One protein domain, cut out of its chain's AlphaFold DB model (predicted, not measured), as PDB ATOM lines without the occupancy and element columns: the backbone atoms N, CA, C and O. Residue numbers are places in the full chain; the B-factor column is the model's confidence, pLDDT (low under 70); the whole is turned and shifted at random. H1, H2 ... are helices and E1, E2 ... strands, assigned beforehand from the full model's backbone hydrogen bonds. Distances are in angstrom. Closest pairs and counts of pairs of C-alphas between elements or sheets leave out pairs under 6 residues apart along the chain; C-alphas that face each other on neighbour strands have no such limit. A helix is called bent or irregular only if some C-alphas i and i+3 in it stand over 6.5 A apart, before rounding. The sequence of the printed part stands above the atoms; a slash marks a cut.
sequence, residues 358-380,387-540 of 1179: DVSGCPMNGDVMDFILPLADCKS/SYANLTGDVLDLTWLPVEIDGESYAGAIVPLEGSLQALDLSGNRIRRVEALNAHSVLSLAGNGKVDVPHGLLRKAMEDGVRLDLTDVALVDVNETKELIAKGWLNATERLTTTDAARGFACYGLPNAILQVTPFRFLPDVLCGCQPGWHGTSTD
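AT A GLANCE: This is residues 358 to 380 and 387 to 540 of the 1179 residues of the protein "InlA protein" of Symbiodinium sp. CCMP2592 (UniProt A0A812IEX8). The chain is wound in stacked turns, a short solenoid with the parallel strands E4, E6, E8 and E12 along one side and the parallel pairs E1 with E5 and E7 with E9 along another. The E2 and E3 hairpin lies at one end; at the other are the antiparallel sheet E10, E11, E13, the short helices H4 and H5, and E14. Of 177 printed residues, under half are in named elements, in the order H1 E1 E2 E3 E4 E5 E6 E7 H2 E8 E9 H3 E10 E11 E12 H4 H5 E13 E14; the class is mixed, helices and strands. It is compact, with a radius of gyration of the C-alphas of 18.2 A, yet elongated in outline, with spans of 65 by 36 by 30 A.

IN THESE COORDINATES: Find C-alpha 368 at (125.949, 177.270, 281.432), where H1 begins; it runs 11.4 A to 375 and is only just irregular, C-alphas 371 and 374 being 6.51 A apart. Read on through E1 (392 to 395), E2 (401 to 405, 12.2 A), E3 (408 to 412), E4 (423 to 425), E5 (430 to 434, 11.7 A), E6 (442 to 444), E7 (449 to 451), H2 (457 to 463), E8 (467 to 470), E9 (473 to 475), H3 (479 to 486, 10.5 A), E10 (496 to 500, 11.1 A), E11 (505 to 508), E12 (515 to 517), H4 (519 to 522), H5 (524 to 527) and E13 (528 to 530). E14, residues 534 to 537, ends at C-alpha 537 (124.269, 208.091, 262.549).

HOW THE PARTS SIT: Look first at the sheet E4, E6, E8, E12: N 424 and O 442 are 2.8 A apart, N 443 and O 467 2.8 A, N 470 and O 516 2.8 A. H2 only grazes it with residues 458 to 462. H2 and H3 only just touch, with 3 pairs of C-alphas within 8 A, the closest Arg 459 and Leu 484 at 7.6 A. E8 runs on into E9 at 95 degrees. E1 and E5 have N 395 and O 433 at 2.8 A; E7 and E9 have N 474 and O 449 at 2.8 A. The closest C-alphas of E5 and E7, Arg 432 and Val 451, are 4.8 A apart; those of H1 and E1, Val 368 and Thr 392, 5.8 A. In the E2 and E3 hairpin N 403 and O 410 are 2.9 A apart. In the antiparallel sheet, the E10 and E11 hairpin has N 507 and O 498 at 2.8 A, and E11 and E13 have N 506 and O 529 at 3.0 A; H4 and H5 only graze this sheet. E14 pairs with no named strand; its closest C-alphas to E13 are Thr 537 and Gly 529, 5.9 A. Every O i to N i+4 pair is within hydrogen-bond range in H2 and H3, 2 of 4 in H1; H4 and H5 are too short for such a pair.

THE WHOLE: The two C-alphas farthest apart, Asp 406 and Gly 533, are 65.4 A apart. Residues 381 to 386 are not printed, and C-alphas 380 and 387 stand 20.7 A apart across this cut, in the link H1 to E1. Of the links printed whole, none is long. Mean pLDDT of the printed part is 83.0; residues 397 to 419, 438 to 440 and 513 are under 70.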
ATOM      1  N   ASP A 358     138.598 177.476 288.549       97.31
ATOM      2  CA  ASP A 358     138.970 178.078 287.268       97.31
ATOM      3  C   ASP A 358     139.021 177.009 286.175       97.31
ATOM      4  O   ASP A 358     139.887 176.136 286.185       97.31
ATOM      5  N   VAL A 359     138.087 177.076 285.232       96.31
ATOM      6  CA  VAL A 359     137.956 176.201 284.057       96.31
ATOM      7  C   VAL A 359     138.110 176.995 282.755       96.31
ATOM      8  O   VAL A 359     137.613 176.599 281.702       96.31
ATOM      9  N   SER A 360     138.790 178.141 282.808       96.94
ATOM     10  CA  SER A 360     138.959 179.026 281.655       96.94
ATOM     11  C   SER A 360     139.644 178.325 280.484       96.94
ATOM     12  O   SER A 360     140.683 177.703 280.666       96.94
ATOM     13  N   GLY A 361     139.116 178.416 279.267       95.62
ATOM     14  CA  GLY A 361     139.693 177.771 278.085       95.62
ATOM     15  C   GLY A 361     139.592 176.240 278.078       95.62
ATOM     16  O   GLY A 361     140.207 175.603 277.221       95.62
ATOM     17  N   CYS A 362     138.859 175.636 279.019       95.00
ATOM     18  CA  CYS A 362     138.501 174.222 278.946       95.00
ATOM     19  C   CYS A 362     137.438 173.995 277.856       95.00
ATOM     20  O   CYS A 362     136.553 174.833 277.679       95.00
ATOM     21  N   PRO A 363     137.468 172.863 277.133       90.94
ATOM     22  CA  PRO A 363     136.491 172.556 276.092       90.94
ATOM     23  C   PRO A 363     135.157 172.074 276.692       90.94
ATOM     24  O   PRO A 363     134.812 170.906 276.541       90.94
ATOM     25  N   MET A 364     134.418 172.945 277.389       87.69
ATOM     26  CA  MET A 364     133.176 172.567 278.080       87.69
ATOM     27  C   MET A 364     132.046 172.264 277.090       87.69
ATOM     28  O   MET A 364     131.363 171.269 277.258       87.69
ATOM     29  N   ASN A 365     131.885 173.052 276.018       87.12
ATOM     30  CA  ASN A 365     130.946 172.770 274.914       87.12
ATOM     31  C   ASN A 365     129.503 172.417 275.358       87.12
ATOM     32  O   ASN A 365     128.916 171.469 274.833       87.12
ATOM     33  N   GLY A 366     128.924 173.159 276.303       87.12
ATOM     34  CA  GLY A 366     127.598 172.846 276.847       87.12
ATOM     35  C   GLY A 366     126.851 174.050 277.409       87.12
ATOM     36  O   GLY A 366     127.280 175.196 277.244       87.12
ATOM     37  N   ASP A 367     125.708 173.784 278.038       87.06
ATOM     38  CA  ASP A 367     124.886 174.818 278.663       87.06
ATOM     39  C   ASP A 367     125.511 175.319 279.977       87.06
ATOM     40  O   ASP A 367     126.092 174.551 280.749       87.06
ATOM     41  N   VAL A 368     125.417 176.623 280.227       87.00
ATOM     42  CA  VAL A 368     125.949 177.270 281.432       87.00
ATOM     43  C   VAL A 368     125.258 176.772 282.703       87.00
ATOM     44  O   VAL A 368     125.908 176.656 283.743       87.00
ATOM     45  N   MET A 369     123.979 176.405 282.639       81.56
ATOM     46  CA  MET A 369     123.262 175.880 283.798       81.56
ATOM     47  C   MET A 369     123.706 174.462 284.136       81.56
ATOM     48  O   MET A 369     123.871 174.144 285.311       81.56
ATOM     49  N   ASP A 370     124.025 173.632 283.142       79.75
ATOM     50  CA  ASP A 370     124.592 172.300 283.393       79.75
ATOM     51  C   ASP A 370     125.985 172.369 284.051       79.75
ATOM     52  O   ASP A 370     126.399 171.424 284.726       79.75
ATOM     53  N   PHE A 371     126.691 173.497 283.910       84.12
ATOM     54  CA  PHE A 371     127.930 173.789 284.635       84.12
ATOM     55  C   PHE A 371     127.692 174.294 286.066       84.12
ATOM     56  O   PHE A 371     128.387 173.867 286.989       84.12
ATOM     57  N   ILE A 372     126.742 175.215 286.257       80.38
ATOM     58  CA  ILE A 372     126.513 175.889 287.545       80.38
ATOM     59  C   ILE A 372     125.724 175.006 288.520       80.38
ATOM     60  O   ILE A 372     126.047 174.980 289.707       80.38
ATOM     61  N   LEU A 373     124.726 174.254 288.045       75.69
ATOM     62  CA  LEU A 373     123.839 173.447 288.895       75.69
ATOM     63  C   LEU A 373     124.594 172.459 289.808       75.69
ATOM     64  O   LEU A 373     124.308 172.442 291.003       75.69
ATOM     65  N   PRO A 374     125.595 171.686 289.336       76.50
ATOM     66  CA  PRO A 374     126.368 170.796 290.207       76.50
ATOM     67  C   PRO A 374     127.189 171.522 291.283       76.50
ATOM     68  O   PRO A 374     127.607 170.907 292.264       76.50
ATOM     69  N   LEU A 375     127.457 172.817 291.090       79.44
ATOM     70  CA  LEU A 375     128.198 173.661 292.024       79.44
ATOM     71  C   LEU A 375     127.281 174.377 293.015       79.44
ATOM     72  O   LEU A 375     127.798 174.960 293.966       79.44
ATOM     73  N   ALA A 376     125.958 174.315 292.820       73.12
ATOM     74  CA  ALA A 376     124.985 175.050 293.615       73.12
ATOM     75  C   ALA A 376     125.213 174.843 295.116       73.12
ATOM     76  O   ALA A 376     125.300 175.817 295.850       73.12
ATOM     77  N   ASP A 377     125.422 173.601 295.564       70.88
ATOM     78  CA  ASP A 377     125.582 173.251 296.983       70.88
ATOM     79  C   ASP A 377     126.964 173.586 297.586       70.88
ATOM     80  O   ASP A 377     127.226 173.325 298.767       70.88
ATOM     81  N   CYS A 378     127.878 174.182 296.814       79.75
ATOM     82  CA  CYS A 378     129.210 174.557 297.287       79.75
ATOM     83  C   CYS A 378     129.164 175.864 298.101       79.75
ATOM     84  O   CYS A 378     129.558 176.930 297.635       79.75
ATOM     85  N   LYS A 379     128.747 175.776 299.370       77.94
ATOM     86  CA  LYS A 379     128.559 176.929 300.282       77.94
ATOM     87  C   LYS A 379     129.786 177.828 300.480       77.94
ATOM     88  O   LYS A 379     129.640 178.959 300.928       77.94
ATOM     89  N   SER A 380     130.990 177.332 300.202       87.81
ATOM     90  CA  SER A 380     132.236 178.103 300.338       87.81
ATOM     91  C   SER A 380     132.678 178.785 299.037       87.81
ATOM     92  O   SER A 380     133.673 179.511 299.057       87.81
ATOM     93  N   SER A 387     136.049 181.550 281.649       95.94
ATOM     94  CA  SER A 387     136.270 182.373 280.460       95.94
ATOM     95  C   SER A 387     136.656 181.517 279.249       95.94
ATOM     96  O   SER A 387     137.384 180.538 279.388       95.94
ATOM     97  N   TYR A 388     136.183 181.848 278.047       95.81
ATOM     98  CA  TYR A 388     136.504 181.130 276.801       95.81
ATOM     99  C   TYR A 388     136.278 179.604 276.860       95.81
ATOM    100  O   TYR A 388     136.989 178.837 276.210       95.81
ATOM    101  N   ALA A 389     135.296 179.150 277.641       94.25
ATOM    102  CA  ALA A 389     135.007 177.730 277.856       94.25
ATOM    103  C   ALA A 389     134.011 177.139 276.830       94.25
ATOM    104  O   ALA A 389     133.659 175.960 276.890       94.25
ATOM    105  N   ASN A 390     133.561 177.956 275.870       93.31
ATOM    106  CA  ASN A 390     132.528 177.626 274.883       93.31
ATOM    107  C   ASN A 390     131.187 177.212 275.522       93.31
ATOM    108  O   ASN A 390     130.507 176.310 275.032       93.31
ATOM    109  N   LEU A 391     130.825 177.870 276.626       92.50
ATOM    110  CA  LEU A 391     129.517 177.738 277.265       92.50
ATOM    111  C   LEU A 391     128.448 178.517 276.482       92.50
ATOM    112  O   LEU A 391     128.728 179.562 275.888       92.50
ATOM    113  N   THR A 392     127.217 178.014 276.483       93.00
ATOM    114  CA  THR A 392     126.043 178.632 275.839       93.00
ATOM    115  C   THR A 392     124.853 178.671 276.797       93.00
ATOM    116  O   THR A 392     124.909 178.035 277.841       93.00
ATOM    117  N   GLY A 393     123.771 179.358 276.431       89.94
ATOM    118  CA  GLY A 393     122.500 179.286 277.166       89.94
ATOM    119  C   GLY A 393     122.222 180.514 278.021       89.94
ATOM    120  O   GLY A 393     122.802 181.579 277.785       89.94
ATOM    121  N   ASP A 394     121.320 180.351 278.984       87.69
ATOM    122  CA  ASP A 394     120.759 181.431 279.794       87.69
ATOM    123  C   ASP A 394     121.194 181.253 281.254       87.69
ATOM    124  O   ASP A 394     121.099 180.162 281.809       87.69
ATOM    125  N   VAL A 395     121.681 182.322 281.886       83.69
ATOM    126  CA  VAL A 395     121.976 182.330 283.324       83.69
ATOM    127  C   VAL A 395     120.672 182.637 284.055       83.69
ATOM    128  O   VAL A 395     120.267 183.797 284.148       83.69
ATOM    129  N   LEU A 396     119.994 181.584 284.509       73.56
ATOM    130  CA  LEU A 396     118.716 181.679 285.216       73.56
ATOM    131  C   LEU A 396     118.908 182.116 286.671       73.56
ATOM    132  O   LEU A 396     119.980 181.934 287.256       73.56
ATOM    133  N   ASP A 397     117.844 182.654 287.264       68.06
ATOM    134  CA  ASP A 397     117.803 182.935 288.696       68.06
ATOM    135  C   ASP A 397     117.863 181.627 289.498       68.06
ATOM    136  O   ASP A 397     116.931 180.819 289.494       68.06
ATOM    137  N   LEU A 398     118.980 181.413 290.199       61.09
ATOM    138  CA  LEU A 398     119.172 180.220 291.018       61.09
ATOM    139  C   LEU A 398     118.184 180.164 292.187       61.09
ATOM    140  O   LEU A 398     117.927 179.075 292.689       61.09
ATOM    141  N   THR A 399     117.586 181.288 292.598       57.12
ATOM    142  CA  THR A 399     116.641 181.307 293.722       57.12
ATOM    143  C   THR A 399     115.355 180.526 293.456       57.12
ATOM    144  O   THR A 399     114.743 180.019 294.402       57.12
ATOM    145  N   TRP A 400     114.987 180.353 292.182       50.28
ATOM    146  CA  TRP A 400     113.752 179.696 291.757       50.28
ATOM    147  C   TRP A 400     113.991 178.766 290.563       50.28
ATOM    148  O   TRP A 400     113.564 179.040 289.445       50.28
ATOM    149  N   LEU A 401     114.634 177.622 290.798       53.03
ATOM    150  CA  LEU A 401     114.710 176.555 289.800       53.03
ATOM    151  C   LEU A 401     113.567 175.545 290.005       53.03
ATOM    152  O   LEU A 401     113.531 174.872 291.037       53.03
ATOM    153  N   PRO A 402     112.636 175.385 289.045       49.22
ATOM    154  CA  PRO A 402     111.710 174.262 289.063       49.22
ATOM    155  C   PRO A 402     112.499 172.974 288.809       49.22
ATOM    156  O   PRO A 402     113.104 172.794 287.751       49.22
ATOM    157  N   VAL A 403     112.515 172.072 289.786       51.75
ATOM    158  CA  VAL A 403     113.125 170.750 289.637       51.75
ATOM    159  C   VAL A 403     112.030 169.793 289.190       51.75
ATOM    160  O   VAL A 403     111.106 169.508 289.947       51.75
ATOM    161  N   GLU A 404     112.120 169.285 287.965       48.28
ATOM    162  CA  GLU A 404     111.272 168.172 287.538       48.28
ATOM    163  C   GLU A 404     111.835 166.857 288.084       48.28
ATOM    164  O   GLU A 404     112.939 166.438 287.724       48.28
ATOM    165  N   ILE A 405     111.074 166.203 288.962       50.19
ATOM    166  CA  ILE A 405     111.374 164.864 289.475       50.19
ATOM    167  C   ILE A 405     110.245 163.949 289.009       50.19
ATOM    168  O   ILE A 405     109.083 164.179 289.329       50.19
ATOM    169  N   ASP A 406     110.592 162.929 288.220       43.19
ATOM    170  CA  ASP A 406     109.669 161.899 287.716       43.19
ATOM    171  C   ASP A 406     108.410 162.454 287.003       43.19
ATOM    172  O   ASP A 406     107.323 161.888 287.090       43.19
ATOM    173  N   GLY A 407     108.562 163.552 286.250       49.31
ATOM    174  CA  GLY A 407     107.484 164.153 285.452       49.31
ATOM    175  C   GLY A 407     106.576 165.124 286.212       49.31
ATOM    176  O   GLY A 407     105.649 165.663 285.612       49.31
ATOM    177  N   GLU A 408     106.851 165.390 287.491       37.47
ATOM    178  CA  GLU A 408     106.210 166.462 288.253       37.47
ATOM    179  C   GLU A 408     107.193 167.603 288.538       37.47
ATOM    180  O   GLU A 408     108.342 167.383 288.924       37.47
ATOM    181  N   SER A 409     106.732 168.839 288.333       43.09
ATOM    182  CA  SER A 409     107.506 170.054 288.586       43.09
ATOM    183  C   SER A 409     107.402 170.437 290.062       43.09
ATOM    184  O   SER A 409     106.340 170.839 290.540       43.09
ATOM    185  N   TYR A 410     108.510 170.318 290.791       47.16
ATOM    186  CA  TYR A 410     108.628 170.762 292.174       47.16
ATOM    187  C   TYR A 410     109.274 172.149 292.203       47.16
ATOM    188  O   TYR A 410     110.407 172.337 291.757       47.16
ATOM    189  N   ALA A 411     108.573 173.133 292.769       40.19
ATOM    190  CA  ALA A 411     109.156 174.430 293.102       40.19
ATOM    191  C   ALA A 411     110.043 174.274 294.351       40.19
ATOM    192  O   ALA A 411     109.582 174.429 295.481       40.19
ATOM    193  N   GLY A 412     111.303 173.890 294.155       46.84
ATOM    194  CA  GLY A 412     112.304 173.812 295.215       46.84
ATOM    195  C   GLY A 412     113.247 175.006 295.136       46.84
ATOM    196  O   GLY A 412     113.960 175.153 294.152       46.84
ATOM    197  N   ALA A 413     113.272 175.853 296.167       44.56
ATOM    198  CA  ALA A 413     114.255 176.928 296.276       44.56
ATOM    199  C   ALA A 413     115.663 176.327 296.457       44.56
ATOM    200  O   ALA A 413     116.049 175.954 297.566       44.56
ATOM    201  N   ILE A 414     116.428 176.194 295.373       50.22
ATOM    202  CA  ILE A 414     117.848 175.831 295.428       50.22
ATOM    203  C   ILE A 414     118.621 177.124 295.697       50.22
ATOM    204  O   ILE A 414     119.101 177.764 294.774       50.22
ATOM    205  N   VAL A 415     118.793 177.528 296.960       55.44
ATOM    206  CA  VAL A 415     119.632 178.706 297.275       55.44
ATOM    207  C   VAL A 415     120.933 178.311 297.979       55.44
ATOM    208  O   VAL A 415     120.977 178.349 299.212       55.44
ATOM    209  N   PRO A 416     122.018 177.945 297.260       54.59
ATOM    210  CA  PRO A 416     123.292 177.754 297.948       54.59
ATOM    211  C   PRO A 416     124.505 178.486 297.330       54.59
ATOM    212  O   PRO A 416     125.581 178.425 297.922       54.59
ATOM    213  N   LEU A 417     124.338 179.292 296.267       61.72
ATOM    214  CA  LEU A 417     125.404 180.181 295.743       61.72
ATOM    215  C   LEU A 417     125.196 181.677 296.019       61.72
ATOM    216  O   LEU A 417     126.172 182.427 296.049       61.72
ATOM    217  N   GLU A 418     123.955 182.117 296.240       58.06
ATOM    218  CA  GLU A 418     123.586 183.542 296.276       58.06
ATOM    219  C   GLU A 418     124.286 184.342 297.397       58.06
ATOM    220  O   GLU A 418     124.483 185.545 297.266       58.06
ATOM    221  N   GLY A 419     124.741 183.677 298.467       63.78
ATOM    222  CA  GLY A 419     125.431 184.325 299.593       63.78
ATOM    223  C   GLY A 419     126.955 184.163 299.642       63.78
ATOM    224  O   GLY A 419     127.613 184.867 300.407       63.78
ATOM    225  N   SER A 420     127.532 183.225 298.885       73.44
ATOM    226  CA  SER A 420     128.968 182.901 298.942       73.44
ATOM    227  C   SER A 420     129.738 183.398 297.725       73.44
ATOM    228  O   SER A 420     130.894 183.801 297.872       73.44
ATOM    229  N   LEU A 421     129.102 183.404 296.549       80.94
ATOM    230  CA  LEU A 421     129.742 183.718 295.276       80.94
ATOM    231  C   LEU A 421     130.004 185.223 295.144       80.94
ATOM    232  O   LEU A 421     129.096 186.023 294.945       80.94
ATOM    233  N   GLN A 422     131.277 185.603 295.223       86.50
ATOM    234  CA  GLN A 422     131.752 186.983 295.108       86.50
ATOM    235  C   GLN A 422     132.212 187.334 293.694       86.50
ATOM    236  O   GLN A 422     132.276 188.511 293.355       86.50
ATOM    237  N   ALA A 423     132.586 186.351 292.874       89.38
ATOM    238  CA  ALA A 423     133.070 186.586 291.520       89.38
ATOM    239  C   ALA A 423     132.687 185.447 290.567       89.38
ATOM    240  O   ALA A 423     132.994 184.282 290.824       89.38
ATOM    241  N   LEU A 424     132.078 185.804 289.441       90.19
ATOM    242  CA  LEU A 424     131.712 184.918 288.348       90.19
ATOM    243  C   LEU A 424     132.212 185.515 287.029       90.19
ATOM    244  O   LEU A 424     131.782 186.584 286.611       90.19
ATOM    245  N   ASP A 425     133.131 184.837 286.360       93.56
ATOM    246  CA  ASP A 425     133.641 185.258 285.055       93.56
ATOM    247  C   ASP A 425     133.204 184.257 283.983       93.56
ATOM    248  O   ASP A 425     133.661 183.115 283.955       93.56
ATOM    249  N   LEU A 426     132.299 184.698 283.111       94.12
ATOM    250  CA  LEU A 426     131.773 183.961 281.962       94.12
ATOM    251  C   LEU A 426     132.176 184.634 280.640       94.12
ATOM    252  O   LEU A 426     131.500 184.459 279.621       94.12
ATOM    253  N   SER A 427     133.259 185.410 280.630       95.94
ATOM    254  CA  SER A 427     133.719 186.122 279.437       95.94
ATOM    255  C   SER A 427     134.102 185.182 278.281       95.94
ATOM    256  O   SER A 427     134.483 184.032 278.473       95.94
ATOM    257  N   GLY A 428     133.981 185.640 277.035       95.88
ATOM    258  CA  GLY A 428     134.390 184.895 275.840       95.88
ATOM    259  C   GLY A 428     133.556 183.645 275.530       95.88
ATOM    260  O   GLY A 428     134.049 182.742 274.853       95.88
ATOM    261  N   ASN A 429     132.321 183.567 276.031       95.94
ATOM    262  CA  ASN A 429     131.382 182.468 275.790       95.94
ATOM    263  C   ASN A 429     130.269 182.883 274.800       95.94
ATOM    264  O   ASN A 429     130.453 183.779 273.974       95.94
ATOM    265  N   ARG A 430     129.124 182.187 274.831       95.00
ATOM    266  CA  ARG A 430     127.922 182.454 274.024       95.00
ATOM    267  C   ARG A 430     126.659 182.492 274.897       95.00
ATOM    268  O   ARG A 430     125.647 181.864 274.565       95.00
ATOM    269  N   ILE A 431     126.750 183.171 276.036       93.81
ATOM    270  CA  ILE A 431     125.631 183.408 276.954       93.81
ATOM    271  C   ILE A 431     124.603 184.314 276.269       93.81
ATOM    272  O   ILE A 431     124.977 185.323 275.674       93.81
ATOM    273  N   ARG A 432     123.319 183.942 276.319       91.62
ATOM    274  CA  ARG A 432     122.237 184.628 275.591       91.62
ATOM    275  C   ARG A 432     121.381 185.512 276.489       91.62
ATOM    276  O   ARG A 432     120.963 186.564 276.021       91.62
ATOM    277  N   ARG A 433     121.127 185.118 277.740       89.88
ATOM    278  CA  ARG A 433     120.303 185.865 278.706       89.88
ATOM    279  C   ARG A 433     120.860 185.760 280.124       89.88
ATOM    280  O   ARG A 433     121.475 184.750 280.456       89.88
ATOM    281  N   VAL A 434     120.629 186.780 280.952       87.94
ATOM    282  CA  VAL A 434     120.899 186.753 282.402       87.94
ATOM    283  C   VAL A 434     119.673 187.240 283.166       87.94
ATOM    284  O   VAL A 434     119.281 188.386 282.994       87.94
ATOM    285  N   GLU A 435     119.065 186.386 283.991       81.44
ATOM    286  CA  GLU A 435     117.795 186.680 284.678       81.44
ATOM    287  C   GLU A 435     117.964 187.290 286.074       81.44
ATOM    288  O   GLU A 435     117.147 188.117 286.477       81.44
ATOM    289  N   ALA A 436     119.029 186.934 286.796       74.00
ATOM    290  CA  ALA A 436     119.319 187.475 288.121       74.00
ATOM    291  C   ALA A 436     120.819 187.665 288.362       74.00
ATOM    292  O   ALA A 436     121.669 187.073 287.694       74.00
ATOM    293  N   LEU A 437     121.133 188.528 289.331       71.31
ATOM    294  CA  LEU A 437     122.487 188.898 289.728       71.31
ATOM    295  C   LEU A 437     122.582 188.865 291.253       71.31
ATOM    296  O   LEU A 437     121.779 189.502 291.931       71.31
ATOM    297  N   ASN A 438     123.574 188.153 291.788       67.62
ATOM    298  CA  ASN A 438     123.808 188.099 293.232       67.62
ATOM    299  C   ASN A 438     124.391 189.436 293.714       67.62
ATOM    300  O   ASN A 438     125.336 189.955 293.107       67.62
ATOM    301  N   ALA A 439     123.877 189.972 294.823       58.78
ATOM    302  CA  ALA A 439     124.343 191.234 295.397       58.78
ATOM    303  C   ALA A 439     125.843 191.195 295.771       58.78
ATOM    304  O   ALA A 439     126.363 190.174 296.219       58.78
ATOM    305  N   HIS A 440     126.542 192.326 295.605       65.12
ATOM    306  CA  HIS A 440     127.959 192.521 295.978       65.12
ATOM    307  C   HIS A 440     128.982 191.603 295.272       65.12
ATOM    308  O   HIS A 440     130.100 191.418 295.765       65.12
ATOM    309  N   SER A 441     128.633 191.063 294.101       76.19
ATOM    310  CA  SER A 441     129.507 190.200 293.301       76.19
ATOM    311  C   SER A 441     130.170 190.932 292.122       76.19
ATOM    312  O   SER A 441     129.788 192.037 291.738       76.19
ATOM    313  N   VAL A 442     131.219 190.335 291.558       88.50
ATOM    314  CA  VAL A 442     131.801 190.708 290.265       88.50
ATOM    315  C   VAL A 442     131.282 189.725 289.227       88.50
ATOM    316  O   VAL A 442     131.536 188.532 289.357       88.50
ATOM    317  N   LEU A 443     130.606 190.202 288.189       90.38
ATOM    318  CA  LEU A 443     130.193 189.390 287.052       90.38
ATOM    319  C   LEU A 443     130.835 189.923 285.771       90.38
ATOM    320  O   LEU A 443     130.613 191.074 285.399       90.38
ATOM    321  N   SER A 444     131.581 189.075 285.065       93.69
ATOM    322  CA  SER A 444     132.030 189.375 283.702       93.69
ATOM    323  C   SER A 444     131.278 188.532 282.683       93.69
ATOM    324  O   SER A 444     131.265 187.304 282.750       93.69
ATOM    325  N   LEU A 445     130.668 189.210 281.717       93.88
ATOM    326  CA  LEU A 445     130.065 188.635 280.516       93.88
ATOM    327  C   LEU A 445     130.787 189.129 279.259       93.88
ATOM    328  O   LEU A 445     130.245 189.014 278.158       93.88
ATOM    329  N   ALA A 446     131.992 189.683 279.398       95.50
ATOM    330  CA  ALA A 446     132.690 190.320 278.295       95.50
ATOM    331  C   ALA A 446     132.805 189.398 277.068       95.50
ATOM    332  O   ALA A 446     133.058 188.205 277.198       95.50
ATOM    333  N   GLY A 447     132.605 189.918 275.858       95.31
ATOM    334  CA  GLY A 447     132.772 189.159 274.615       95.31
ATOM    335  C   GLY A 447     131.705 188.095 274.311       95.31
ATOM    336  O   GLY A 447     131.901 187.321 273.379       95.31
ATOM    337  N   ASN A 448     130.571 188.058 275.025       94.44
ATOM    338  CA  ASN A 448     129.448 187.146 274.725       94.44
ATOM    339  C   ASN A 448     128.586 187.574 273.514       94.44
ATOM    340  O   ASN A 448     127.613 186.911 273.155       94.44
ATOM    341  N   GLY A 449     128.940 188.668 272.834       92.31
ATOM    342  CA  GLY A 449     128.245 189.122 271.632       92.31
ATOM    343  C   GLY A 449     126.943 189.851 271.956       92.31
ATOM    344  O   GLY A 449     126.974 191.063 272.138       92.31
ATOM    345  N   LYS A 450     125.805 189.144 271.986       92.88
ATOM    346  CA  LYS A 450     124.487 189.720 272.313       92.88
ATOM    347  C   LYS A 450     123.905 189.042 273.547       92.88
ATOM    348  O   LYS A 450     123.727 187.830 273.520       92.88
ATOM    349  N   VAL A 451     123.576 189.830 274.568       92.88
ATOM    350  CA  VAL A 451     123.019 189.337 275.835       92.88
ATOM    351  C   VAL A 451     121.711 190.060 276.143       92.88
ATOM    352  O   VAL A 451     121.635 191.287 276.092       92.88
ATOM    353  N   ASP A 452     120.675 189.290 276.445       91.81
ATOM    354  CA  ASP A 452     119.386 189.762 276.929       91.81
ATOM    355  C   ASP A 452     119.442 189.965 278.447       91.81
ATOM    356  O   ASP A 452     119.739 189.034 279.199       91.81
ATOM    357  N   VAL A 453     119.197 191.194 278.891       88.38
ATOM    358  CA  VAL A 453     119.179 191.564 280.306       88.38
ATOM    359  C   VAL A 453     117.795 192.147 280.594       88.38
ATOM    360  O   VAL A 453     117.464 193.182 280.012       88.38
ATOM    361  N   PRO A 454     116.969 191.494 281.434       87.00
ATOM    362  CA  PRO A 454     115.619 191.944 281.734       87.00
ATOM    363  C   PRO A 454     115.576 193.366 282.290       87.00
ATOM    364  O   PRO A 454     116.422 193.769 283.092       87.00
ATOM    365  N   HIS A 455     114.529 194.095 281.910       86.56
ATOM    366  CA  HIS A 455     114.332 195.479 282.318       86.56
ATOM    367  C   HIS A 455     114.269 195.628 283.849       86.56
ATOM    368  O   HIS A 455     113.423 195.036 284.520       86.56
ATOM    369  N   GLY A 456     115.126 196.486 284.395       86.12
ATOM    370  CA  GLY A 456     115.265 196.790 285.819       86.12
ATOM    371  C   GLY A 456     116.432 196.063 286.491       86.12
ATOM    372  O   GLY A 456     116.836 196.459 287.588       86.12
ATOM    373  N   LEU A 457     116.996 195.029 285.854       86.06
ATOM    374  CA  LEU A 457     118.069 194.228 286.440       86.06
ATOM    375  C   LEU A 457     119.401 194.989 286.467       86.06
ATOM    376  O   LEU A 457     120.125 194.899 287.457       86.06
ATOM    377  N   LEU A 458     119.708 195.788 285.436       87.31
ATOM    378  CA  LEU A 458     120.923 196.615 285.409       87.31
ATOM    379  C   LEU A 458     120.892 197.683 286.500       87.31
ATOM    380  O   LEU A 458     121.888 197.874 287.198       87.31
ATOM    381  N   ARG A 459     119.745 198.354 286.680       87.12
ATOM    382  CA  ARG A 459     119.576 199.320 287.770       87.12
ATOM    383  C   ARG A 459     119.773 198.659 289.128       87.12
ATOM    384  O   ARG A 459     120.569 199.155 289.922       87.12
ATOM    385  N   LYS A 460     119.082 197.541 289.367       85.88
ATOM    386  CA  LYS A 460     119.175 196.801 290.627       85.88
ATOM    387  C   LYS A 460     120.617 196.372 290.912       85.88
ATOM    388  O   LYS A 460     121.108 196.583 292.011       85.88
ATOM    389  N   ALA A 461     121.340 195.880 289.906       83.69
ATOM    390  CA  ALA A 461     122.746 195.502 290.043       83.69
ATOM    391  C   ALA A 461     123.648 196.670 290.467       83.69
ATOM    392  O   ALA A 461     124.544 196.498 291.292       83.69
ATOM    393  N   MET A 462     123.407 197.862 289.916       83.75
ATOM    394  CA  MET A 462     124.146 199.068 290.290       83.75
ATOM    395  C   MET A 462     123.831 199.519 291.721       83.75
ATOM    396  O   MET A 462     124.750 199.906 292.442       83.75
ATOM    397  N   GLU A 463     122.563 199.451 292.134       86.94
ATOM    398  CA  GLU A 463     122.126 199.729 293.511       86.94
ATOM    399  C   GLU A 463     122.735 198.727 294.506       86.94
ATOM    400  O   GLU A 463     123.242 199.122 295.556       86.94
ATOM    401  N   ASP A 464     122.793 197.452 294.118       84.81
ATOM    402  CA  ASP A 464     123.382 196.354 294.886       84.81
ATOM    403  C   ASP A 464     124.925 196.312 294.798       84.81
ATOM    404  O   ASP A 464     125.563 195.407 295.345       84.81
ATOM    405  N   GLY A 465     125.567 197.270 294.116       85.00
ATOM    406  CA  GLY A 465     127.028 197.387 294.023       85.00
ATOM    407  C   GLY A 465     127.732 196.250 293.268       85.00
ATOM    408  O   GLY A 465     128.919 196.005 293.503       85.00
ATOM    409  N   VAL A 466     127.023 195.545 292.384       85.50
ATOM    410  CA  VAL A 466     127.540 194.426 291.581       85.50
ATOM    411  C   VAL A 466     128.420 194.958 290.457       85.50
ATOM    412  O   VAL A 466     127.933 195.663 289.577       85.50
ATOM    413  N   ARG A 467     129.709 194.604 290.436       89.69
ATOM    414  CA  ARG A 467     130.594 195.032 289.344       89.69
ATOM    415  C   ARG A 467     130.330 194.192 288.100       89.69
ATOM    416  O   ARG A 467     130.622 193.001 288.097       89.69
ATOM    417  N   LEU A 468     129.822 194.825 287.057       90.75
ATOM    418  CA  LEU A 468     129.473 194.235 285.779       90.75
ATOM    419  C   LEU A 468     130.504 194.596 284.715       90.75
ATOM    420  O   LEU A 468     130.738 195.770 284.427       90.75
ATOM    421  N   ASP A 469     131.074 193.579 284.083       92.81
ATOM    422  CA  ASP A 469     131.898 193.728 282.891       92.81
ATOM    423  C   ASP A 469     131.149 193.199 281.663       92.81
ATOM    424  O   ASP A 469     130.998 191.997 281.451       92.81
ATOM    425  N   LEU A 470     130.660 194.140 280.861       93.19
ATOM    426  CA  LEU A 470     129.944 193.950 279.603       93.19
ATOM    427  C   LEU A 470     130.790 194.454 278.419       93.19
ATOM    428  O   LEU A 470     130.263 194.920 277.403       93.19
ATOM    429  N   THR A 471     132.119 194.407 278.541       93.88
ATOM    430  CA  THR A 471     133.033 194.754 277.445       93.88
ATOM    431  C   THR A 471     132.721 193.893 276.215       93.88
ATOM    432  O   THR A 471     132.557 192.684 276.308       93.88
ATOM    433  N   ASP A 472     132.607 194.507 275.041       93.25
ATOM    434  CA  ASP A 472     132.253 193.851 273.771       93.25
ATOM    435  C   ASP A 472     130.916 193.081 273.770       93.25
ATOM    436  O   ASP A 472     130.711 192.172 272.961       93.25
ATOM    437  N   VAL A 473     129.977 193.479 274.633       94.00
ATOM    438  CA  VAL A 473     128.599 192.971 274.663       94.00
ATOM    439  C   VAL A 473     127.629 194.025 274.128       94.00
ATOM    440  O   VAL A 473     127.730 195.209 274.448       94.00
ATOM    441  N   ALA A 474     126.670 193.585 273.315       91.88
ATOM    442  CA  ALA A 474     125.496 194.347 272.916       91.88
ATOM    443  C   ALA A 474     124.266 193.846 273.684       91.88
ATOM    444  O   ALA A 474     124.012 192.641 273.733       91.88
ATOM    445  N   LEU A 475     123.500 194.765 274.268       90.56
ATOM    446  CA  LEU A 475     122.260 194.428 274.963       90.56
ATOM    447  C   LEU A 475     121.111 194.226 273.969       90.56
ATOM    448  O   LEU A 475     121.046 194.910 272.946       90.56
ATOM    449  N   VAL A 476     120.208 193.288 274.266       88.06
ATOM    450  CA  VAL A 476     118.973 193.100 273.481       88.06
ATOM    451  C   VAL A 476     117.985 194.238 273.739       88.06
ATOM    452  O   VAL A 476     117.508 194.844 272.779       88.06
ATOM    453  N   ASP A 477     117.721 194.567 275.007       85.44
ATOM    454  CA  ASP A 477     116.952 195.752 275.391       85.44
ATOM    455  C   ASP A 477     117.888 196.898 275.796       85.44
ATOM    456  O   ASP A 477     118.653 196.817 276.757       85.44
ATOM    457  N   VAL A 478     117.825 197.993 275.043       86.94
ATOM    458  CA  VAL A 478     118.603 199.212 275.294       86.94
ATOM    459  C   VAL A 478     117.786 200.308 275.982       86.94
ATOM    460  O   VAL A 478     118.358 201.334 276.356       86.94
ATOM    461  N   ASN A 479     116.470 200.135 276.150       87.69
ATOM    462  CA  ASN A 479     115.590 201.177 276.684       87.69
ATOM    463  C   ASN A 479     115.928 201.517 278.135       87.69
ATOM    464  O   ASN A 479     116.072 202.698 278.454       87.69
ATOM    465  N   GLU A 480     116.159 200.512 278.986       87.00
ATOM    466  CA  GLU A 480     116.591 200.744 280.370       87.00
ATOM    467  C   GLU A 480     117.895 201.552 280.412       87.00
ATOM    468  O   GLU A 480     118.015 202.526 281.154       87.00
ATOM    469  N   THR A 481     118.865 201.200 279.565       86.00
ATOM    470  CA  THR A 481     120.162 201.888 279.511       86.00
ATOM    471  C   THR A 481     120.003 203.352 279.086       86.00
ATOM    472  O   THR A 481     120.627 204.242 279.671       86.00
ATOM    473  N   LYS A 482     119.124 203.631 278.111       88.19
ATOM    474  CA  LYS A 482     118.770 205.001 277.702       88.19
ATOM    475  C   LYS A 482     118.145 205.785 278.858       88.19
ATOM    476  O   LYS A 482     118.520 206.935 279.080       88.19
ATOM    477  N   GLU A 483     117.239 205.170 279.619       88.19
ATOM    478  CA  GLU A 483     116.649 205.798 280.805       88.19
ATOM    479  C   GLU A 483     117.678 206.091 281.901       88.19
ATOM    480  O   GLU A 483     117.614 207.151 282.525       88.19
ATOM    481  N   LEU A 484     118.612 205.170 282.153       87.81
ATOM    482  CA  LEU A 484     119.654 205.334 283.169       87.81
ATOM    483  C   LEU A 484     120.583 206.508 282.842       87.81
ATOM    484  O   LEU A 484     120.929 207.278 283.740       87.81
ATOM    485  N   ILE A 485     120.929 206.700 281.565       86.75
ATOM    486  CA  ILE A 485     121.688 207.878 281.127       86.75
ATOM    487  C   ILE A 485     120.844 209.152 281.265       86.75
ATOM    488  O   ILE A 485     121.303 210.134 281.845       86.75
ATOM    489  N   ALA A 486     119.584 209.137 280.812       86.56
ATOM    490  CA  ALA A 486     118.698 210.305 280.885       86.56
ATOM    491  C   ALA A 486     118.427 210.774 282.328       86.56
ATOM    492  O   ALA A 486     118.288 211.970 282.579       86.56
ATOM    493  N   LYS A 487     118.369 209.840 283.285       86.06
ATOM    494  CA  LYS A 487     118.178 210.114 284.718       86.06
ATOM    495  C   LYS A 487     119.492 210.411 285.462       86.06
ATOM    496  O   LYS A 487     119.448 210.604 286.674       86.06
ATOM    497  N   GLY A 488     120.640 210.433 284.776       83.06
ATOM    498  CA  GLY A 488     121.951 210.760 285.358       83.06
ATOM    499  C   GLY A 488     122.591 209.655 286.210       83.06
ATOM    500  O   GLY A 488     123.532 209.928 286.952       83.06
ATOM    501  N   TRP A 489     122.099 208.414 286.125       83.31
ATOM    502  CA  TRP A 489     122.704 207.252 286.799       83.31
ATOM    503  C   TRP A 489     123.979 206.780 286.090       83.31
ATOM    504  O   TRP A 489     124.887 206.237 286.719       83.31
ATOM    505  N   LEU A 490     124.051 207.000 284.777       86.44
ATOM    506  CA  LEU A 490     125.216 206.741 283.941       86.44
ATOM    507  C   LEU A 490     125.602 208.031 283.218       86.44
ATOM    508  O   LEU A 490     124.851 208.522 282.381       86.44
ATOM    509  N   ASN A 491     126.785 208.559 283.519       86.75
ATOM    510  CA  ASN A 491     127.285 209.776 282.889       86.75
ATOM    511  C   ASN A 491     128.338 209.426 281.839       86.75
ATOM    512  O   ASN A 491     129.326 208.758 282.146       86.75
ATOM    513  N   ALA A 492     128.130 209.892 280.609       86.31
ATOM    514  CA  ALA A 492     129.141 209.823 279.563       86.31
ATOM    515  C   ALA A 492     130.325 210.749 279.891       86.31
ATOM    516  O   ALA A 492     130.167 211.779 280.550       86.31
ATOM    517  N   THR A 493     131.524 210.394 279.435       87.69
ATOM    518  CA  THR A 493     132.703 211.264 279.530       87.69
ATOM    519  C   THR A 493     132.499 212.573 278.768       87.69
ATOM    520  O   THR A 493     131.927 212.585 277.686       87.69
ATOM    521  N   GLU A 494     133.101 213.662 279.249       86.25
ATOM    522  CA  GLU A 494     133.107 214.951 278.533       86.25
ATOM    523  C   GLU A 494     133.895 214.921 277.209       86.25
ATOM    524  O   GLU A 494     133.726 215.784 276.350       86.25
ATOM    525  N   ARG A 495     134.798 213.947 277.042       88.19
ATOM    526  CA  ARG A 495     135.650 213.786 275.855       88.19
ATOM    527  C   ARG A 495     135.423 212.427 275.207       88.19
ATOM    528  O   ARG A 495     135.082 211.468 275.893       88.19
ATOM    529  N   LEU A 496     135.660 212.337 273.900       87.94
ATOM    530  CA  LEU A 496     135.669 211.068 273.170       87.94
ATOM    531  C   LEU A 496     136.813 210.188 273.691       87.94
ATOM    532  O   LEU A 496     137.955 210.642 273.771       87.94
ATOM    533  N   THR A 497     136.509 208.943 274.052       86.69
ATOM    534  CA  THR A 497     137.498 207.995 274.596       86.69
ATOM    535  C   THR A 497     137.890 206.921 273.594       86.69
ATOM    536  O   THR A 497     139.006 206.414 273.650       86.69
ATOM    537  N   THR A 498     136.977 206.568 272.687       86.31
ATOM    538  CA  THR A 498     137.153 205.464 271.741       86.31
ATOM    539  C   THR A 498     136.969 205.984 270.324       86.31
ATOM    540  O   THR A 498     135.962 206.623 270.029       86.31
ATOM    541  N   THR A 499     137.926 205.710 269.440       89.06
ATOM    542  CA  THR A 499     137.916 206.178 268.046       89.06
ATOM    543  C   THR A 499     138.249 205.032 267.099       89.06
ATOM    544  O   THR A 499     139.254 204.351 267.305       89.06
ATOM    545  N   ASP A 500     137.456 204.852 266.044       89.38
ATOM    546  CA  ASP A 500     137.726 203.908 264.959       89.38
ATOM    547  C   ASP A 500     137.870 204.687 263.647       89.38
ATOM    548  O   ASP A 500     136.894 204.982 262.959       89.38
ATOM    549  N   ALA A 501     139.112 205.034 263.305       85.50
ATOM    550  CA  ALA A 501     139.411 205.828 262.115       85.50
ATOM    551  C   ALA A 501     139.104 205.090 260.797       85.50
ATOM    552  O   ALA A 501     138.946 205.732 259.759       85.50
ATOM    553  N   ALA A 502     139.027 203.752 260.812       88.00
ATOM    554  CA  ALA A 502     138.734 202.968 259.614       88.00
ATOM    555  C   ALA A 502     137.241 203.015 259.270       88.00
ATOM    556  O   ALA A 502     136.891 203.138 258.097       88.00
ATOM    557  N   ARG A 503     136.378 202.949 260.293       90.19
ATOM    558  CA  ARG A 503     134.916 203.066 260.157       90.19
ATOM    559  C   ARG A 503     134.389 204.494 260.336       90.19
ATOM    560  O   ARG A 503     133.204 204.714 260.132       90.19
ATOM    561  N   GLY A 504     135.242 205.450 260.703       90.06
ATOM    562  CA  GLY A 504     134.915 206.877 260.710       90.06
ATOM    563  C   GLY A 504     134.038 207.352 261.867       90.06
ATOM    564  O   GLY A 504     133.401 208.397 261.744       90.06
ATOM    565  N   PHE A 505     133.983 206.620 262.983       94.25
ATOM    566  CA  PHE A 505     133.184 207.001 264.154       94.25
ATOM    567  C   PHE A 505     134.037 207.131 265.418       94.25
ATOM    568  O   PHE A 505     135.129 206.568 265.548       94.25
ATOM    569  N   ALA A 506     133.509 207.875 266.385       93.12
ATOM    570  CA  ALA A 506     134.052 207.949 267.732       93.12
ATOM    571  C   ALA A 506     132.931 207.898 268.768       93.12
ATOM    572  O   ALA A 506     131.778 208.189 268.456       93.12
ATOM    573  N   CYS A 507     133.274 207.517 269.995       94.56
ATOM    574  CA  CYS A 507     132.317 207.355 271.079       94.56
ATOM    575  C   CYS A 507     132.800 207.993 272.380       94.56
ATOM    576  O   CYS A 507     133.998 207.991 272.694       94.56
ATOM    577  N   TYR A 508     131.840 208.474 273.162       91.75
ATOM    578  CA  TYR A 508     132.038 208.817 274.562       91.75
ATOM    579  C   TYR A 508     132.150 207.544 275.407       91.75
ATOM    580  O   TYR A 508     131.472 206.543 275.159       91.75
ATOM    581  N   GLY A 509     133.027 207.581 276.402       88.81
ATOM    582  CA  GLY A 509     133.182 206.518 277.383       88.81
ATOM    583  C   GLY A 509     132.124 206.611 278.476       88.81
ATOM    584  O   GLY A 509     131.497 207.649 278.668       88.81
ATOM    585  N   LEU A 510     131.970 205.530 279.236       87.56
ATOM    586  CA  LEU A 510     131.153 205.480 280.448       87.56
ATOM    587  C   LEU A 510     132.065 205.109 281.627       87.56
ATOM    588  O   LEU A 510     132.267 203.923 281.887       87.56
ATOM    589  N   PRO A 511     132.690 206.085 282.310       77.00
ATOM    590  CA  PRO A 511     133.589 205.813 283.419       77.00
ATOM    591  C   PRO A 511     132.748 205.495 284.657       77.00
ATOM    592  O   PRO A 511     132.335 206.389 285.394       77.00
ATOM    593  N   ASN A 512     132.473 204.215 284.886       78.62
ATOM    594  CA  ASN A 512     131.773 203.753 286.076       78.62
ATOM    595  C   ASN A 512     132.601 202.657 286.766       78.62
ATOM    596  O   ASN A 512     133.088 201.736 286.119       78.62
ATOM    597  N   ALA A 513     132.779 202.760 288.086       69.19
ATOM    598  CA  ALA A 513     133.514 201.763 288.871       69.19
ATOM    599  C   ALA A 513     132.770 200.415 288.989       69.19
ATOM    600  O   ALA A 513     133.363 199.411 289.381       69.19
ATOM    601  N   ILE A 514     131.470 200.425 288.688       84.12
ATOM    602  CA  ILE A 514     130.552 199.293 288.756       84.12
ATOM    603  C   ILE A 514     130.309 198.710 287.360       84.12
ATOM    604  O   ILE A 514     130.216 197.501 287.245       84.12
ATOM    605  N   LEU A 515     130.248 199.521 286.300       89.19
ATOM    606  CA  LEU A 515     129.909 199.059 284.948       89.19
ATOM    607  C   LEU A 515     131.042 199.333 283.951       89.19
ATOM    608  O   LEU A 515     131.339 200.487 283.644       89.19
ATOM    609  N   GLN A 516     131.617 198.268 283.395       91.62
ATOM    610  CA  GLN A 516     132.615 198.321 282.329       91.62
ATOM    611  C   GLN A 516     131.990 197.878 281.000       91.62
ATOM    612  O   GLN A 516     131.347 196.835 280.932       91.62
ATOM    613  N   VAL A 517     132.151 198.674 279.939       92.62
ATOM    614  CA  VAL A 517     131.476 198.465 278.644       92.62
ATOM    615  C   VAL A 517     132.351 198.884 277.466       92.62
ATOM    616  O   VAL A 517     133.197 199.770 277.594       92.62
ATOM    617  N   THR A 518     132.072 198.322 276.286       92.31
ATOM    618  CA  THR A 518     132.554 198.860 275.002       92.31
ATOM    619  C   THR A 518     131.476 199.772 274.397       92.31
ATOM    620  O   THR A 518     130.465 199.252 273.917       92.31
ATOM    621  N   PRO A 519     131.664 201.108 274.345       91.50
ATOM    622  CA  PRO A 519     130.593 202.049 273.988       91.50
ATOM    623  C   PRO A 519     129.873 201.755 272.660       91.50
ATOM    624  O   PRO A 519     128.645 201.764 272.614       91.50
ATOM    625  N   PHE A 520     130.620 201.413 271.601       90.88
ATOM    626  CA  PHE A 520     130.071 201.153 270.258       90.88
ATOM    627  C   PHE A 520     129.349 199.807 270.102       90.88
ATOM    628  O   PHE A 520     128.750 199.547 269.063       90.88
ATOM    629  N   ARG A 521     129.432 198.920 271.098       90.12
ATOM    630  CA  ARG A 521     128.639 197.682 271.158       90.12
ATOM    631  C   ARG A 521     127.469 197.826 272.120       90.12
ATOM    632  O   ARG A 521     126.385 197.346 271.818       90.12
ATOM    633  N   PHE A 522     127.706 198.507 273.237       90.19
ATOM    634  CA  PHE A 522     126.769 198.619 274.342       90.19
ATOM    635  C   PHE A 522     125.585 199.542 274.031       90.19
ATOM    636  O   PHE A 522     124.437 199.125 274.155       90.19
ATOM    637  N   LEU A 523     125.849 200.783 273.599       89.50
ATOM    638  CA  LEU A 523     124.799 201.753 273.267       89.50
ATOM    639  C   LEU A 523     125.260 202.728 272.167       89.50
ATOM    640  O   LEU A 523     125.448 203.923 272.427       89.50
ATOM    641  N   PRO A 524     125.463 202.235 270.933       89.56
ATOM    642  CA  PRO A 524     126.087 203.016 269.871       89.56
ATOM    643  C   PRO A 524     125.265 204.253 269.479       89.56
ATOM    644  O   PRO A 524     125.839 205.322 269.308       89.56
ATOM    645  N   ASP A 525     123.932 204.162 269.463       89.12
ATOM    646  CA  ASP A 525     123.060 205.259 269.001       89.12
ATOM    647  C   ASP A 525     123.080 206.504 269.896       89.12
ATOM    648  O   ASP A 525     122.671 207.580 269.470       89.12
ATOM    649  N   VAL A 526     123.513 206.353 271.150       87.81
ATOM    650  CA  VAL A 526     123.557 207.447 272.132       87.81
ATOM    651  C   VAL A 526     124.991 207.889 272.396       87.81
ATOM    652  O   VAL A 526     125.247 209.078 272.559       87.81
ATOM    653  N   LEU A 527     125.928 206.941 272.465       91.06
ATOM    654  CA  LEU A 527     127.309 207.217 272.863       91.06
ATOM    655  C   LEU A 527     128.230 207.515 271.684       91.06
ATOM    656  O   LEU A 527     129.297 208.091 271.898       91.06
ATOM    657  N   CYS A 528     127.863 207.103 270.471       93.69
ATOM    658  CA  CYS A 528     128.713 207.192 269.292       93.69
ATOM    659  C   CYS A 528     128.134 208.125 268.232       93.69
ATOM    660  O   CYS A 528     126.935 208.383 268.167       93.69
ATOM    661  N   GLY A 529     129.024 208.619 267.383       92.94
ATOM    662  CA  GLY A 529     128.669 209.417 266.224       92.94
ATOM    663  C   GLY A 529     129.812 209.481 265.223       92.94
ATOM    664  O   GLY A 529     130.959 209.125 265.524       92.94
ATOM    665  N   CYS A 530     129.498 209.955 264.023       93.12
ATOM    666  CA  CYS A 530     130.476 210.072 262.950       93.12
ATOM    667  C   CYS A 530     131.495 211.176 263.232       93.12
ATOM    668  O   CYS A 530     131.161 212.255 263.726       93.12
ATOM    669  N   GLN A 531     132.760 210.895 262.935       92.50
ATOM    670  CA  GLN A 531     133.836 211.871 263.046       92.50
ATOM    671  C   GLN A 531     133.719 212.939 261.945       92.50
ATOM    672  O   GLN A 531     133.066 212.703 260.926       92.50
ATOM    673  N   PRO A 532     134.372 214.105 262.114       91.06
ATOM    674  CA  PRO A 532     134.551 215.057 261.021       91.06
ATOM    675  C   PRO A 532     135.043 214.358 259.743       91.06
ATOM    676  O   PRO A 532     135.865 213.444 259.800       91.06
ATOM    677  N   GLY A 533     134.488 214.753 258.598       89.00
ATOM    678  CA  GLY A 533     134.701 214.109 257.298       89.00
ATOM    679  C   GLY A 533     133.736 212.972 256.969       89.00
ATOM    680  O   GLY A 533     133.680 212.528 255.823       89.00
ATOM    681  N   TRP A 534     132.930 212.532 257.928       92.25
ATOM    682  CA  TRP A 534     131.973 211.444 257.756       92.25
ATOM    683  C   TRP A 534     130.560 211.918 258.081       92.25
ATOM    684  O   TRP A 534     130.378 212.868 258.840       92.25
ATOM    685  N   HIS A 535     129.554 211.267 257.514       91.31
ATOM    686  CA  HIS A 535     128.147 211.527 257.799       91.31
ATOM    687  C   HIS A 535     127.394 210.216 258.010       91.31
ATOM    688  O   HIS A 535     127.880 209.148 257.639       91.31
ATOM    689  N   GLY A 536     126.223 210.304 258.629       88.62
ATOM    690  CA  GLY A 536     125.455 209.144 259.072       88.62
ATOM    691  C   GLY A 536     125.071 209.267 260.539       88.62
ATOM    692  O   GLY A 536     125.060 210.366 261.101       88.62
ATOM    693  N   THR A 537     124.732 208.142 261.159       88.81
ATOM    694  CA  THR A 537     124.269 208.091 262.549       88.81
ATOM    695  C   THR A 537     124.957 206.958 263.303       88.81
ATOM    696  O   THR A 537     125.280 205.915 262.735       88.81
ATOM    697  N   SER A 538     125.154 207.136 264.617       89.50
ATOM    698  CA  SER A 538     125.657 206.069 265.493       89.50
ATOM    699  C   SER A 538     127.059 205.590 265.058       89.50
ATOM    700  O   SER A 538     128.010 206.375 265.044       89.50
ATOM    701  N   THR A 539     127.204 204.310 264.709       90.19
ATOM    702  CA  THR A 539     128.436 203.716 264.156       90.19
ATOM    703  C   THR A 539     128.390 203.492 262.642       90.19
ATOM    704  O   THR A 539     129.358 202.970 262.088       90.19
ATOM    705  N   ASP A 540     127.269 203.808 261.989       91.50
ATOM    706  CA  ASP A 540     127.085 203.654 260.544       91.50
ATOM    707  C   ASP A 540     127.457 204.961 259.842       91.50
ATOM    708  O   ASP A 540     126.642 205.867 259.657       91.50
TER     709      ASP A 540